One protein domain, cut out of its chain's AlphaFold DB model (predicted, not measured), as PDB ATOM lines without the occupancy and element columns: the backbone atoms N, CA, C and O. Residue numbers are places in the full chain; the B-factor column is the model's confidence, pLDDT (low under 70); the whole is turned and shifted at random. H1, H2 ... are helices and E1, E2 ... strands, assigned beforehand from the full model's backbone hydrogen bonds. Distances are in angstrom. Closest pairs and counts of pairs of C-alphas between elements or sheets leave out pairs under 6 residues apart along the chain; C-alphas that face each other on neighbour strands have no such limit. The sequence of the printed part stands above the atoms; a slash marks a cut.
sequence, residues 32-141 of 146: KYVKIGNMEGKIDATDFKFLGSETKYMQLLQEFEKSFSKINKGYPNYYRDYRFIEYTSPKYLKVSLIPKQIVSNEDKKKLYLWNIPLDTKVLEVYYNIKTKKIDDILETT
ATOM      1  N   LYS A  32     -16.097  35.885 -59.400       87.25
ATOM      2  CA  LYS A  32     -16.763  34.585 -59.362       87.25
ATOM      3  C   LYS A  32     -17.201  34.269 -57.941       87.25
ATOM      4  O   LYS A  32     -16.467  34.517 -56.988       87.25
ATOM      5  N   TYR A  33     -18.387  33.685 -57.818       88.81
ATOM      6  CA  TYR A  33     -18.808  33.018 -56.595       88.81
ATOM      7  C   TYR A  33     -18.039  31.710 -56.437       88.81
ATOM      8  O   TYR A  33     -17.875  30.969 -57.407       88.81
ATOM      9  N   VAL A  34     -17.615  31.402 -55.217       91.38
ATOM     10  CA  VAL A  34     -16.960  30.136 -54.892       91.38
ATOM     11  C   VAL A  34     -17.538  29.535 -53.624       91.38
ATOM     12  O   VAL A  34     -17.932  30.236 -52.691       91.38
ATOM     13  N   LYS A  35     -17.546  28.202 -53.588       92.94
ATOM     14  CA  LYS A  35     -17.851  27.418 -52.397       92.94
ATOM     15  C   LYS A  35     -16.706  26.444 -52.145       92.94
ATOM     16  O   LYS A  35     -16.396  25.627 -53.008       92.94
ATOM     17  N   ILE A  36     -16.077  26.546 -50.978       93.75
ATOM     18  CA  ILE A  36     -14.948  25.708 -50.562       93.75
ATOM     19  C   ILE A  36     -15.364  25.004 -49.275       93.75
ATOM     20  O   ILE A  36     -15.482  25.619 -48.215       93.75
ATOM     21  N   GLY A  37     -15.682  23.714 -49.383       89.38
ATOM     22  CA  GLY A  37     -16.370  22.994 -48.313       89.38
ATOM     23  C   GLY A  37     -17.711  23.659 -47.973       89.38
ATOM     24  O   GLY A  37     -18.568  23.826 -48.841       89.38
ATOM     25  N   ASN A  38     -17.878  24.064 -46.711       89.75
ATOM     26  CA  ASN A  38     -19.075  24.763 -46.224       89.75
ATOM     27  C   ASN A  38     -18.965  26.294 -46.286       89.75
ATOM     28  O   ASN A  38     -19.906  26.990 -45.900       89.75
ATOM     29  N   MET A  39     -17.833  26.821 -46.755       93.94
ATOM     30  CA  MET A  39     -17.574  28.256 -46.798       93.94
ATOM     31  C   MET A  39     -17.938  28.820 -48.165       93.94
ATOM     32  O   MET A  39     -17.625  28.237 -49.203       93.94
ATOM     33  N   GLU A  40     -18.627  29.956 -48.150       93.12
ATOM     34  CA  GLU A  40     -19.120  30.651 -49.337       93.12
ATOM     35  C   GLU A  40     -18.395  31.985 -49.472       93.12
ATOM     36  O   GLU A  40     -18.158  32.677 -48.479       93.12
ATOM     37  N   GLY A  41     -18.059  32.370 -50.697       92.00
ATOM     38  CA  GLY A  41     -17.316  33.596 -50.922       92.00
ATOM     39  C   GLY A  41     -17.281  34.045 -52.367       92.00
ATOM     40  O   GLY A  41     -17.950  33.487 -53.240       92.00
ATOM     41  N   LYS A  42     -16.460  35.059 -52.609       91.44
ATOM     42  CA  LYS A  42     -16.150  35.571 -53.935       91.44
ATOM     43  C   LYS A  42     -14.648  35.714 -54.130       91.44
ATOM     44  O   LYS A  42     -13.911  35.954 -53.178       91.44
ATOM     45  N   ILE A  43     -14.236  35.577 -55.379       91.94
ATOM     46  CA  ILE A  43     -12.852  35.714 -55.836       91.94
ATOM     47  C   ILE A  43     -12.806  36.683 -57.015       91.94
ATOM     48  O   ILE A  43     -13.802  36.830 -57.733       91.94
ATOM     49  N   ASP A  44     -11.649  37.287 -57.253       89.56
ATOM     50  CA  ASP A  44     -11.342  37.979 -58.501       89.56
ATOM     51  C   ASP A  44     -10.605  37.004 -59.435       89.56
ATOM     52  O   ASP A  44      -9.487  36.585 -59.163       89.56
ATOM     53  N   ALA A  45     -11.217  36.615 -60.553       88.44
ATOM     54  CA  ALA A  45     -10.624  35.703 -61.531       88.44
ATOM     55  C   ALA A  45      -9.344  36.265 -62.173       88.44
ATOM     56  O   ALA A  45      -8.554  35.507 -62.739       88.44
ATOM     57  N   THR A  46      -9.103  37.579 -62.079       88.31
ATOM     58  CA  THR A  46      -7.813  38.144 -62.484       88.31
ATOM     59  C   THR A  46      -6.674  37.692 -61.575       88.31
ATOM     60  O   THR A  46      -5.531  37.720 -62.029       88.31
ATOM     61  N   ASP A  47      -6.963  37.191 -60.369       88.94
ATOM     62  CA  ASP A  47      -5.949  36.711 -59.433       88.94
ATOM     63  C   ASP A  47      -5.297  35.393 -59.871       88.94
ATOM     64  O   ASP A  47      -4.175  35.077 -59.470       88.94
ATOM     65  N   PHE A  48      -5.947  34.635 -60.760       90.19
ATOM     66  CA  PHE A  48      -5.420  33.362 -61.258       90.19
ATOM     67  C   PHE A  48      -4.053  33.512 -61.920       90.19
ATOM     68  O   PHE A  48      -3.202  32.629 -61.802       90.19
ATOM     69  N   LYS A  49      -3.820  34.648 -62.588       88.19
ATOM     70  CA  LYS A  49      -2.557  34.922 -63.281       88.19
ATOM     71  C   LYS A  49      -1.372  35.022 -62.318       88.19
ATOM     72  O   LYS A  49      -0.263  34.687 -62.712       88.19
ATOM     73  N   PHE A  50      -1.601  35.404 -61.060       88.38
ATOM     74  CA  PHE A  50      -0.534  35.573 -60.066       88.38
ATOM     75  C   PHE A  50      -0.013  34.247 -59.514       88.38
ATOM     76  O   PHE A  50       1.107  34.181 -59.018       88.38
ATOM     77  N   LEU A  51      -0.793  33.173 -59.651       87.88
ATOM     78  CA  LEU A  51      -0.358  31.808 -59.346       87.88
ATOM     79  C   LEU A  51      -0.164  30.947 -60.600       87.88
ATOM     80  O   LEU A  51       0.207  29.778 -60.503       87.88
ATOM     81  N   GLY A  52      -0.396  31.516 -61.782       88.44
ATOM     82  CA  GLY A  52      -0.235  30.863 -63.077       88.44
ATOM     83  C   GLY A  52      -1.386  29.944 -63.499       88.44
ATOM     84  O   GLY A  52      -1.354  29.449 -64.621       88.44
ATOM     85  N   SER A  53      -2.394  29.697 -62.653       91.69
ATOM     86  CA  SER A  53      -3.630  29.004 -63.049       91.69
ATOM     87  C   SER A  53      -4.750  29.127 -62.011       91.69
ATOM     88  O   SER A  53      -4.504  29.319 -60.819       91.69
ATOM     89  N   GLU A  54      -5.994  28.925 -62.464       93.12
ATOM     90  CA  GLU A  54      -7.167  28.774 -61.588       93.12
ATOM     91  C   GLU A  54      -6.988  27.588 -60.628       93.12
ATOM     92  O   GLU A  54      -7.256  27.718 -59.438       93.12
ATOM     93  N   THR A  55      -6.438  26.460 -61.090       94.50
ATOM     94  CA  THR A  55      -6.206  25.273 -60.249       94.50
ATOM     95  C   THR A  55      -5.288  25.565 -59.065       94.50
ATOM     96  O   THR A  55      -5.625  25.215 -57.936       94.50
ATOM     97  N   LYS A  56      -4.146  26.231 -59.295       94.31
ATOM     98  CA  LYS A  56      -3.205  26.587 -58.220       94.31
ATOM     99  C   LYS A  56      -3.821  27.581 -57.240       94.31
ATOM    100  O   LYS A  56      -3.604  27.475 -56.035       94.31
ATOM    101  N   TYR A  57      -4.622  28.515 -57.747       94.38
ATOM    102  CA  TYR A  57      -5.369  29.446 -56.912       94.38
ATOM    103  C   TYR A  57      -6.397  28.734 -56.030       94.38
ATOM    104  O   TYR A  57      -6.402  28.922 -54.816       94.38
ATOM    105  N   MET A  58      -7.205  27.838 -56.597       95.44
ATOM    106  CA  MET A  58      -8.187  27.077 -55.826       95.44
ATOM    107  C   MET A  58      -7.531  26.145 -54.796       95.44
ATOM    108  O   MET A  58      -8.058  26.009 -53.693       95.44
ATOM    109  N   GLN A  59      -6.371  25.556 -55.109       95.69
ATOM    110  CA  GLN A  59      -5.574  24.791 -54.143       95.69
ATOM    111  C   GLN A  59      -5.124  25.660 -52.963       95.69
ATOM    112  O   GLN A  59      -5.302  25.262 -51.813       95.69
ATOM    113  N   LEU A  60      -4.621  26.873 -53.224       95.94
ATOM    114  CA  LEU A  60      -4.253  27.810 -52.164       95.94
ATOM    115  C   LEU A  60      -5.448  28.133 -51.254       95.94
ATOM    116  O   LEU A  60      -5.303  28.124 -50.032       95.94
ATOM    117  N   LEU A  61      -6.625  28.396 -51.829       97.12
ATOM    118  CA  LEU A  61      -7.819  28.695 -51.035       97.12
ATOM    119  C   LEU A  61      -8.275  27.491 -50.192       97.12
ATOM    120  O   LEU A  61      -8.703  27.663 -49.053       97.12
ATOM    121  N   GLN A  62      -8.153  26.268 -50.716       96.62
ATOM    122  CA  GLN A  62      -8.433  25.043 -49.959       96.62
ATOM    123  C   GLN A  62      -7.457  24.848 -48.790       96.62
ATOM    124  O   GLN A  62      -7.880  24.485 -47.692       96.62
ATOM    125  N   GLU A  63      -6.161  25.101 -49.000       95.88
ATOM    126  CA  GLU A  63      -5.145  25.063 -47.941       95.88
ATOM    127  C   GLU A  63      -5.423  26.098 -46.849       95.88
ATOM    128  O   GLU A  63      -5.338  25.783 -45.654       95.88
ATOM    129  N   PHE A  64      -5.794  27.313 -47.261       96.88
ATOM    130  CA  PHE A  64      -6.227  28.370 -46.361       96.88
ATOM    131  C   PHE A  64      -7.438  27.922 -45.539       96.88
ATOM    132  O   PHE A  64      -7.334  27.878 -44.318       96.88
ATOM    133  N   GLU A  65      -8.552  27.520 -46.166       96.94
ATOM    134  CA  GLU A  65      -9.778  27.158 -45.437       96.94
ATOM    135  C   GLU A  65      -9.558  25.954 -44.510       96.94
ATOM    136  O   GLU A  65     -10.056  25.926 -43.383       96.94
ATOM    137  N   LYS A  66      -8.730  24.981 -44.914       94.38
ATOM    138  CA  LYS A  66      -8.328  23.871 -44.038       94.38
ATOM    139  C   LYS A  66      -7.580  24.370 -42.802       94.38
ATOM    140  O   LYS A  66      -7.849  23.902 -41.696       94.38
ATOM    141  N   SER A  67      -6.651  25.305 -42.969       93.38
ATOM    142  CA  SER A  67      -5.886  25.878 -41.857       93.38
ATOM    143  C   SER A  67      -6.768  26.752 -40.965       93.38
ATOM    144  O   SER A  67      -6.756  26.603 -39.745       93.38
ATOM    145  N   PHE A  68      -7.593  27.593 -41.581       95.69
ATOM    146  CA  PHE A  68      -8.464  28.550 -40.918       95.69
ATOM    147  C   PHE A  68      -9.633  27.891 -40.177       95.69
ATOM    148  O   PHE A  68     -10.043  28.375 -39.127       95.69
ATOM    149  N   SER A  69     -10.109  26.725 -40.632       94.25
ATOM    150  CA  SER A  69     -11.159  25.948 -39.948       94.25
ATOM    151  C   SER A  69     -10.833  25.606 -38.487       94.25
ATOM    152  O   SER A  69     -11.741  25.396 -37.681       94.25
ATOM    153  N   LYS A  70      -9.544  25.589 -38.127       93.69
ATOM    154  CA  LYS A  70      -9.057  25.328 -36.767       93.69
ATOM    155  C   LYS A  70      -9.232  26.527 -35.827       93.69
ATOM    156  O   LYS A  70      -9.167  26.352 -34.616       93.69
ATOM    157  N   ILE A  71      -9.465  27.725 -36.364       92.56
ATOM    158  CA  ILE A  71      -9.614  28.974 -35.612       92.56
ATOM    159  C   ILE A  71     -11.096  29.341 -35.585       92.56
ATOM    160  O   ILE A  71     -11.696  29.592 -36.626       92.56
ATOM    161  N   ASN A  72     -11.710  29.337 -34.397       89.25
ATOM    162  CA  ASN A  72     -13.137  29.640 -34.202       89.25
ATOM    163  C   ASN A  72     -14.073  28.914 -35.200       89.25
ATOM    164  O   ASN A  72     -14.992  29.499 -35.778       89.25
ATOM    165  N   LYS A  73     -13.783  27.629 -35.465       90.56
ATOM    166  CA  LYS A  73     -14.497  26.779 -36.440       90.56
ATOM    167  C   LYS A  73     -14.556  27.374 -37.859       90.56
ATOM    168  O   LYS A  73     -15.472  27.071 -38.623       90.56
ATOM    169  N   GLY A  74     -13.607  28.246 -38.203       90.12
ATOM    170  CA  GLY A  74     -13.548  28.944 -39.480       90.12
ATOM    171  C   GLY A  74     -14.699  29.921 -39.706       90.12
ATOM    172  O   GLY A  74     -15.087  30.101 -40.848       90.12
ATOM    173  N   TYR A  75     -15.289  30.534 -38.675       94.31
ATOM    174  CA  TYR A  75     -16.269  31.625 -38.845       94.31
ATOM    175  C   TYR A  75     -17.397  31.311 -39.864       94.31
ATOM    176  O   TYR A  75     -17.504  31.967 -40.907       94.31
ATOM    177  N   PRO A  76     -18.262  30.315 -39.591       94.19
ATOM    178  CA  PRO A  76     -19.247  29.807 -40.558       94.19
ATOM    179  C   PRO A  76     -20.356  30.811 -40.917       94.19
ATOM    180  O   PRO A  76     -20.994  30.696 -41.967       94.19
ATOM    181  N   ASN A  77     -20.575  31.816 -40.065       94.56
ATOM    182  CA  ASN A  77     -21.582  32.866 -40.256       94.56
ATOM    183  C   ASN A  77     -21.082  34.039 -41.111       94.56
ATOM    184  O   ASN A  77     -21.747  35.070 -41.187       94.56
ATOM    185  N   TYR A  78     -19.928  33.880 -41.760       94.38
ATOM    186  CA  TYR A  78     -19.297  34.904 -42.580       94.38
ATOM    187  C   TYR A  78     -19.107  34.405 -44.010       94.38
ATOM    188  O   TYR A  78     -18.804  33.234 -44.246       94.38
ATOM    189  N   TYR A  79     -19.288  35.307 -44.965       94.00
ATOM    190  CA  TYR A  79     -18.807  35.157 -46.328       94.00
ATOM    191  C   TYR A  79     -17.317  35.495 -46.424       94.00
ATOM    192  O   TYR A  79     -16.775  36.165 -45.544       94.00
ATOM    193  N   ARG A  80     -16.664  35.046 -47.502       94.31
ATOM    194  CA  ARG A  80     -15.258  35.346 -47.816       94.31
ATOM    195  C   ARG A  80     -15.130  36.275 -49.018       94.31
ATOM    196  O   ARG A  80     -15.746  36.015 -50.051       94.31
ATOM    197  N   ASP A  81     -14.296  37.300 -48.913       92.38
ATOM    198  CA  ASP A  81     -13.731  38.026 -50.059       92.38
ATOM    199  C   ASP A  81     -12.223  37.749 -50.079       92.38
ATOM    200  O   ASP A  81     -11.497  38.204 -49.195       92.38
ATOM    201  N   TYR A  82     -11.778  36.919 -51.027       94.00
ATOM    202  CA  TYR A  82     -10.381  36.499 -51.141       94.00
ATOM    203  C   TYR A  82      -9.633  37.419 -52.099       94.00
ATOM    204  O   TYR A  82     -10.033  37.552 -53.258       94.00
ATOM    205  N   ARG A  83      -8.525  38.010 -51.643       90.38
ATOM    206  CA  ARG A  83      -7.686  38.896 -52.460       90.38
ATOM    207  C   ARG A  83      -6.215  38.728 -52.138       90.38
ATOM    208  O   ARG A  83      -5.841  38.539 -50.983       90.38
ATOM    209  N   PHE A  84      -5.361  38.861 -53.142       90.88
ATOM    210  CA  PHE A  84      -3.934  39.007 -52.881       90.88
ATOM    211  C   PHE A  84      -3.572  40.415 -52.422       90.88
ATOM    212  O   PHE A  84      -4.122  41.406 -52.902       90.88
ATOM    213  N   ILE A  85      -2.600  40.478 -51.514       82.19
ATOM    214  CA  ILE A  85      -1.845  41.694 -51.228       82.19
ATOM    215  C   ILE A  85      -0.591  41.644 -52.090       82.19
ATOM    216  O   ILE A  85       0.135  40.651 -52.046       82.19
ATOM    217  N   GLU A  86      -0.368  42.722 -52.843       76.12
ATOM    218  CA  GLU A  86       0.672  42.861 -53.867       76.12
ATOM    219  C   GLU A  86       0.476  41.933 -55.077       76.12
ATOM    220  O   GLU A  86       0.525  40.707 -55.006       76.12
ATOM    221  N   TYR A  87       0.269  42.545 -56.243       69.38
ATOM    222  CA  TYR A  87      -0.085  41.829 -57.467       69.38
ATOM    223  C   TYR A  87       1.119  41.215 -58.195       69.38
ATOM    224  O   TYR A  87       0.965  40.283 -58.965       69.38
ATOM    225  N   THR A  88       2.341  41.701 -58.009       72.25
ATOM    226  CA  THR A  88       3.497  41.197 -58.778       72.25
ATOM    227  C   THR A  88       4.115  39.939 -58.175       72.25
ATOM    228  O   THR A  88       4.590  39.074 -58.909       72.25
ATOM    229  N   SER A  89       4.088  39.810 -56.848       78.38
ATOM    230  CA  SER A  89       4.549  38.629 -56.123       78.38
ATOM    231  C   SER A  89       3.736  38.502 -54.834       78.38
ATOM    232  O   SER A  89       4.123  39.065 -53.810       78.38
ATOM    233  N   PRO A  90       2.573  37.827 -54.874       83.44
ATOM    234  CA  PRO A  90       1.675  37.815 -53.732       83.44
ATOM    235  C   PRO A  90       2.340  37.104 -52.555       83.44
ATOM    236  O   PRO A  90       2.597  35.898 -52.588       83.44
ATOM    237  N   LYS A  91       2.622  37.865 -51.498       91.25
ATOM    238  CA  LYS A  91       3.155  37.337 -50.236       91.25
ATOM    239  C   LYS A  91       2.032  36.850 -49.322       91.25
ATOM    240  O   LYS A  91       2.180  35.831 -48.638       91.25
ATOM    241  N   TYR A  92       0.902  37.552 -49.359       93.25
ATOM    242  CA  TYR A  92      -0.251  37.301 -48.507       93.25
ATOM    243  C   TYR A  92      -1.529  37.113 -49.315       93.25
ATOM    244  O   TYR A  92      -1.802  37.841 -50.271       93.25
ATOM    245  N   LEU A  93      -2.336  36.156 -48.872       95.00
ATOM    246  CA  LEU A  93      -3.752  36.079 -49.178       95.00
ATOM    247  C   LEU A  93      -4.501  36.797 -48.050       95.00
ATOM    248  O   LEU A  93      -4.509  36.327 -46.913       95.00
ATOM    249  N   LYS A  94      -5.122  37.927 -48.376       94.81
ATOM    250  CA  LYS A  94      -6.053  38.641 -47.508       94.81
ATOM    251  C   LYS A  94      -7.447  38.071 -47.701       94.81
ATOM    252  O   LYS A  94      -7.927  37.955 -48.829       94.81
ATOM    253  N   VAL A  95      -8.103  37.725 -46.602       95.56
ATOM    254  CA  VAL A  95      -9.468  37.207 -46.616       95.56
ATOM    255  C   VAL A  95     -10.330  38.067 -45.714       95.56
ATOM    256  O   VAL A  95     -10.212  38.004 -44.491       95.56
ATOM    257  N   SER A  96     -11.206  38.867 -46.315       94.06
ATOM    258  CA  SER A  96     -12.189  39.634 -45.555       94.06
ATOM    259  C   SER A  96     -13.379  38.736 -45.216       94.06
ATOM    260  O   SER A  96     -13.983  38.113 -46.096       94.06
ATOM    261  N   LEU A  97     -13.713  38.661 -43.931       94.69
ATOM    262  CA  LEU A  97     -14.856  37.941 -43.392       94.69
ATOM    263  C   LEU A  97     -16.010  38.920 -43.227       94.69
ATOM    264  O   LEU A  97     -15.970  39.828 -42.398       94.69
ATOM    265  N   ILE A  98     -17.057  38.702 -44.013       92.19
ATOM    266  CA  ILE A  98     -18.190  39.621 -44.110       92.19
ATOM    267  C   ILE A  98     -19.405  38.927 -43.492       92.19
ATOM    268  O   ILE A  98     -19.767  37.848 -43.970       92.19
ATOM    269  N   PRO A  99     -20.023  39.469 -42.426       92.19
ATOM    270  CA  PRO A  99     -21.171  38.835 -41.784       92.19
ATOM    271  C   PRO A  99     -22.257  38.470 -42.804       92.19
ATOM    272  O   PRO A  99     -22.621  39.275 -43.651       92.19
ATOM    273  N   LYS A 100     -22.818  37.260 -42.745       91.31
ATOM    274  CA  LYS A 100     -23.873  36.870 -43.700       91.31
ATOM    275  C   LYS A 100     -25.146  37.704 -43.538       91.31
ATOM    276  O   LYS A 100     -25.825  37.972 -44.518       91.31
ATOM    277  N   GLN A 101     -25.439  38.139 -42.312       90.12
ATOM    278  CA  GLN A 101     -26.670  38.854 -41.952       90.12
ATOM    279  C   GLN A 101     -26.839  40.226 -42.625       90.12
ATOM    280  O   GLN A 101     -27.957  40.715 -42.713       90.12
ATOM    281  N   ILE A 102     -25.748  40.841 -43.092       87.19
ATOM    282  CA  ILE A 102     -25.780  42.170 -43.728       87.19
ATOM    283  C   ILE A 102     -25.783  42.092 -45.260       87.19
ATOM    284  O   ILE A 102     -25.997  43.101 -45.920       87.19
ATOM    285  N   VAL A 103     -25.506  40.919 -45.839       84.69
ATOM    286  CA  VAL A 103     -25.436  40.755 -47.295       84.69
ATOM    287  C   VAL A 103     -26.804  40.324 -47.799       84.69
ATOM    288  O   VAL A 103     -27.269  39.219 -47.521       84.69
ATOM    289  N   SER A 104     -27.448  41.195 -48.573       80.56
ATOM    290  CA  SER A 104     -28.740  40.891 -49.180       80.56
ATOM    291  C   SER A 104     -28.625  39.780 -50.237       80.56
ATOM    292  O   SER A 104     -27.586  39.585 -50.879       80.56
ATOM    293  N   ASN A 105     -29.725  39.062 -50.490       78.81
ATOM    294  CA  ASN A 105     -29.786  38.068 -51.571       78.81
ATOM    295  C   ASN A 105     -29.527  38.685 -52.957       78.81
ATOM    296  O   ASN A 105     -29.046  38.001 -53.863       78.81
ATOM    297  N   GLU A 106     -29.856  39.963 -53.140       77.50
ATOM    298  CA  GLU A 106     -29.604  40.698 -54.379       77.50
ATOM    299  C   GLU A 106     -28.116  40.988 -54.563       77.50
ATOM    300  O   GLU A 106     -27.567  40.755 -55.641       77.50
ATOM    301  N   ASP A 107     -27.436  41.415 -53.502       74.75
ATOM    302  CA  ASP A 107     -25.997  41.666 -53.534       74.75
ATOM    303  C   ASP A 107     -25.202  40.366 -53.698       74.75
ATOM    304  O   ASP A 107     -24.209  40.328 -54.433       74.75
ATOM    305  N   LYS A 108     -25.698  39.255 -53.133       72.50
ATOM    306  CA  LYS A 108     -25.150  37.915 -53.390       72.50
ATOM    307  C   LYS A 108     -25.133  37.587 -54.889       72.50
ATOM    308  O   LYS A 108     -24.158  37.013 -55.366       72.50
ATOM    309  N   LYS A 109     -26.171  37.977 -55.642       74.12
ATOM    310  CA  LYS A 109     -26.252  37.760 -57.101       74.12
ATOM    311  C   LYS A 109     -25.328  38.687 -57.890       74.12
ATOM    312  O   LYS A 109     -24.841  38.292 -58.945       74.12
ATOM    313  N   LYS A 110     -25.090  39.909 -57.402       71.62
ATOM    314  CA  LYS A 110     -24.267  40.909 -58.098       71.62
ATOM    315  C   LYS A 110     -22.771  40.603 -58.027       71.62
ATOM    316  O   LYS A 110     -22.076  40.966 -58.970       71.62
ATOM    317  N   LEU A 111     -22.294  39.928 -56.967       67.88
ATOM    318  CA  LEU A 111     -20.901  39.495 -56.689       67.88
ATOM    319  C   LEU A 111     -19.838  40.614 -56.639       67.88
ATOM    320  O   LEU A 111     -19.015  40.644 -55.726       67.88
ATOM    321  N   TYR A 112     -19.863  41.550 -57.586       58.44
ATOM    322  CA  TYR A 112     -18.984  42.710 -57.722       58.44
ATOM    323  C   TYR A 112     -19.124  43.697 -56.550       58.44
ATOM    324  O   TYR A 112     -18.122  44.161 -56.012       58.44
ATOM    325  N   LEU A 113     -20.356  43.962 -56.104       62.31
ATOM    326  CA  LEU A 113     -20.678  44.915 -55.037       62.31
ATOM    327  C   LEU A 113     -21.497  44.198 -53.970       62.31
ATOM    328  O   LEU A 113     -22.711  44.070 -54.094       62.31
ATOM    329  N   TRP A 114     -20.828  43.698 -52.933       72.69
ATOM    330  CA  TRP A 114     -21.531  43.510 -51.669       72.69
ATOM    331  C   TRP A 114     -21.572  44.888 -51.037       72.69
ATOM    332  O   TRP A 114     -20.525  45.416 -50.666       72.69
ATOM    333  N   ASN A 115     -22.752  45.499 -51.031       73.06
ATOM    334  CA  ASN A 115     -22.953  46.799 -50.413       73.06
ATOM    335  C   ASN A 115     -22.920  46.598 -48.900       73.06
ATOM    336  O   ASN A 115     -23.920  46.254 -48.281       73.06
ATOM    337  N   ILE A 116     -21.728  46.732 -48.330       77.75
ATOM    338  CA  ILE A 116     -21.495  46.601 -46.897       77.75
ATOM    339  C   ILE A 116     -21.568  48.013 -46.306       77.75
ATOM    340  O   ILE A 116     -20.829  48.880 -46.779       77.75
ATOM    341  N   PRO A 117     -22.435  48.267 -45.310       81.62
ATOM    342  CA  PRO A 117     -22.450  49.542 -44.597       81.62
ATOM    343  C   PRO A 117     -21.064  49.880 -44.030       81.62
ATOM    344  O   PRO A 117     -20.384  48.998 -43.505       81.62
ATOM    345  N   LEU A 118     -20.640  51.143 -44.142       79.38
ATOM    346  CA  LEU A 118     -19.285  51.583 -43.763       79.38
ATOM    347  C   LEU A 118     -18.974  51.364 -42.277       79.38
ATOM    348  O   LEU A 118     -17.829  51.142 -41.915       79.38
ATOM    349  N   ASP A 119     -19.987  51.383 -41.418       81.88
ATOM    350  CA  ASP A 119     -19.894  51.139 -39.976       81.88
ATOM    351  C   ASP A 119     -19.859  49.644 -39.607       81.88
ATOM    352  O   ASP A 119     -19.714  49.283 -38.437       81.88
ATOM    353  N   THR A 120     -19.975  48.749 -40.592       84.44
ATOM    354  CA  THR A 120     -19.956  47.311 -40.334       84.44
ATOM    355  C   THR A 120     -18.555  46.863 -39.951       84.44
ATOM    356  O   THR A 120     -17.624  46.940 -40.744       84.44
ATOM    357  N   LYS A 121     -18.428  46.248 -38.778       87.44
ATOM    358  CA  LYS A 121     -17.223  45.508 -38.405       87.44
ATOM    359  C   LYS A 121     -17.044  44.269 -39.286       87.44
ATOM    360  O   LYS A 121     -17.896  43.375 -39.309       87.44
ATOM    361  N   VAL A 122     -15.925  44.211 -39.994       90.94
ATOM    362  CA  VAL A 122     -15.469  43.052 -40.766       90.94
ATOM    363  C   VAL A 122     -14.143  42.572 -40.198       90.94
ATOM    364  O   VAL A 122     -13.379  43.353 -39.635       90.94
ATOM    365  N   LEU A 123     -13.863  41.279 -40.331       93.75
ATOM    366  CA  LEU A 123     -12.568  40.735 -39.926       93.75
ATOM    367  C   LEU A 123     -11.693  40.560 -41.158       93.75
ATOM    368  O   LEU A 123     -12.167  40.088 -42.188       93.75
ATOM    369  N   GLU A 124     -10.418  40.889 -41.055       94.31
ATOM    370  CA  GLU A 124      -9.433  40.658 -42.100       94.31
ATOM    371  C   GLU A 124      -8.417  39.639 -41.628       94.31
ATOM    372  O   GLU A 124      -7.760  39.809 -40.605       94.31
ATOM    373  N   VAL A 125      -8.301  38.564 -42.393       95.94
ATOM    374  CA  VAL A 125      -7.388  37.469 -42.102       95.94
ATOM    375  C   VAL A 125      -6.239  37.522 -43.089       95.94
ATOM    376  O   VAL A 125      -6.459  37.528 -44.302       95.94
ATOM    377  N   TYR A 126      -5.016  37.513 -42.573       95.00
ATOM    378  CA  TYR A 126      -3.801  37.571 -43.373       95.00
ATOM    379  C   TYR A 126      -3.133  36.199 -43.365       95.00
ATOM    380  O   TYR A 126      -2.598  35.747 -42.353       95.00
ATOM    381  N   TYR A 127      -3.180  35.512 -44.503       95.88
ATOM    382  CA  TYR A 127      -2.565  34.204 -44.683       95.88
ATOM    383  C   TYR A 127      -1.279  34.317 -45.494       95.88
ATOM    384  O   TYR A 127      -1.282  34.736 -46.651       95.88
ATOM    385  N   ASN A 128      -0.168  33.914 -44.895       94.56
ATOM    386  CA  ASN A 128       1.135  33.922 -45.533       94.56
ATOM    387  C   ASN A 128       1.270  32.729 -46.481       94.56
ATOM    388  O   ASN A 128       1.296  31.566 -46.067       94.56
ATOM    389  N   ILE A 129       1.380  33.021 -47.775       92.94
ATOM    390  CA  ILE A 129       1.334  32.007 -48.834       92.94
ATOM    391  C   ILE A 129       2.559  31.089 -48.778       92.94
ATOM    392  O   ILE A 129       2.453  29.906 -49.108       92.94
ATOM    393  N   LYS A 130       3.709  31.615 -48.338       91.69
ATOM    394  CA  LYS A 130       4.970  30.871 -48.259       91.69
ATOM    395  C   LYS A 130       5.027  29.983 -47.022       91.69
ATOM    396  O   LYS A 130       5.387  28.816 -47.134       91.69
ATOM    397  N   THR A 131       4.695  30.526 -45.851       94.38
ATOM    398  CA  THR A 131       4.788  29.785 -44.578       94.38
ATOM    399  C   THR A 131       3.557  28.929 -44.297       94.38
ATOM    400  O   THR A 131       3.623  28.063 -43.425       94.38
ATOM    401  N   LYS A 132       2.460  29.147 -45.036       92.94
ATOM    402  CA  LYS A 132       1.173  28.460 -44.871       92.94
ATOM    403  C   LYS A 132       0.565  28.676 -43.483       92.94
ATOM    404  O   LYS A 132      -0.043  27.775 -42.907       92.94
ATOM    405  N   LYS A 133       0.752  29.876 -42.926       93.38
ATOM    406  CA  LYS A 133       0.268  30.266 -41.597       93.38
ATOM    407  C   LYS A 133      -0.642  31.484 -41.677       93.38
ATOM    408  O   LYS A 133      -0.523  32.305 -42.582       93.38
ATOM    409  N   ILE A 134      -1.573  31.547 -40.731       94.31
ATOM    410  CA  ILE A 134      -2.352  32.751 -40.455       94.31
ATOM    411  C   ILE A 134      -1.453  33.632 -39.596       94.31
ATOM    412  O   ILE A 134      -1.089  33.220 -38.495       94.31
ATOM    413  N   ASP A 135      -1.055  34.776 -40.141       90.81
ATOM    414  CA  ASP A 135      -0.142  35.701 -39.474       90.81
ATOM    415  C   ASP A 135      -0.926  36.699 -38.608       90.81
ATOM    416  O   ASP A 135      -0.440  37.067 -37.544       90.81
ATOM    417  N   ASP A 136      -2.148  37.082 -39.015       88.38
ATOM    418  CA  ASP A 136      -2.984  38.016 -38.250       88.38
ATOM    419  C   ASP A 136      -4.496  37.870 -38.532       88.38
ATOM    420  O   ASP A 136      -4.902  37.373 -39.593       88.38
ATOM    421  N   ILE A 137      -5.317  38.313 -37.574       91.62
ATOM    422  CA  ILE A 137      -6.769  38.499 -37.684       91.62
ATOM    423  C   ILE A 137      -7.124  39.850 -37.057       91.62
ATOM    424  O   ILE A 137      -7.163  39.982 -35.834       91.62
ATOM    425  N   LEU A 138      -7.446  40.825 -37.901       92.50
ATOM    426  CA  LEU A 138      -7.741  42.196 -37.494       92.50
ATOM    427  C   LEU A 138      -9.233  42.494 -37.637       92.50
ATOM    428  O   LEU A 138      -9.876  42.027 -38.576       92.50
ATOM    429  N   GLU A 139      -9.794  43.277 -36.719       90.00
ATOM    430  CA  GLU A 139     -11.123  43.867 -36.891       90.00
ATOM    431  C   GLU A 139     -10.978  45.234 -37.557       90.00
ATOM    432  O   GLU A 139     -10.192  46.063 -37.112       90.00
ATOM    433  N   THR A 140     -11.747  45.476 -38.615       85.38
ATOM    434  CA  THR A 140     -11.750  46.747 -39.341       85.38
ATOM    435  C   THR A 140     -13.163  47.127 -39.775       85.38
ATOM    436  O   THR A 140     -14.123  46.375 -39.585       85.38
ATOM    437  N   THR A 141     -13.304  48.307 -40.368       80.94
ATOM    438  CA  THR A 141     -14.546  48.795 -40.972       80.94
ATOM    439  C   THR A 141     -14.297  49.183 -42.435       80.94
ATOM    440  O   THR A 141     -13.230  49.726 -42.749       80.94
TER     441      THR A 141
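Overview. This is residues 32 to 141 of the 146 residues of an uncharacterized protein of Elizabethkingia bruuniana (UniProt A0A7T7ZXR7). One strongly twisted sheet of six strands curls round a long helix, H2, which packs on one of its faces. Short H1 makes a corner with H2, and H3, the element farthest from the mean of the C-alphas, only grazes the sheet. You have 110 residues here, with E1 E2 H1 H2 E3 E4 H3 E5 E6 along the chain; the class is mixed, and the sheet, in the order E1 E2 E3 E4 E5 E6, is mixed too. The whole is compact, radius of gyration of the C-alphas 13.3 A, and spans 33 by 27 by 25 A.

Along the chain. Find C-alpha 32 at (-16.763, 34.585, -59.362), where E1, residues 32 to 36, begins. Read on through E2, residues 39 to 44, and H1, residues 45 to 51, to H2, residues 54 to 68, 20.7 A from first to last C-alpha. Then come E3, residues 78 to 85, 20.6 A; E4, residues 92 to 99, 22.0 A; H3, residues 105 to 110; E5, residues 122 to 128, 19.5 A; and E6, residues 133 to 140, 20.5 A, ending at C-alpha 140 at (-11.750, 46.747, -39.341).

Arrangement. Start at the antiparallel hairpin E1 and E2, where N 34 and O 41 are 2.9 A apart. E2 and E3 are parallel, N 42 to O 80 2.8 A; with H1 and H2 between, they form a strand-helix-strand unit, parallel neighbours joined through helices, its crossover left-handed. Next are antiparallel pairs: hairpin E3 and E4, N 81 to O 96 2.9 A; E4 and E5, N 95 to O 125 2.8 A; hairpin E5 and E6, N 124 to O 138 2.8 A. H2 on one face makes two layers, helix and sheet; its closest C-alphas to E1 are Gln 62 and Ile 36, 6.6 A. H1 only grazes the sheet and touches H2 only at the corner, C-alphas of Phe 48 and Glu 54 4.9 A apart, about perpendicular at 86 degrees. In H2 and H3 every O i to N i+4 pair is within hydrogen-bond range; in H1 0 of 3 are, against 3 of 4 O i to N i+3 pairs.

Size, cuts and confidence. The farthest C-alphas, Glu 106 and Thr 131, are 37.4 A apart. The printed part has no cut; the link H3 to E5, 11 residues, is long. Look for pLDDT under 70 at residue 87 and residues 111 to 113.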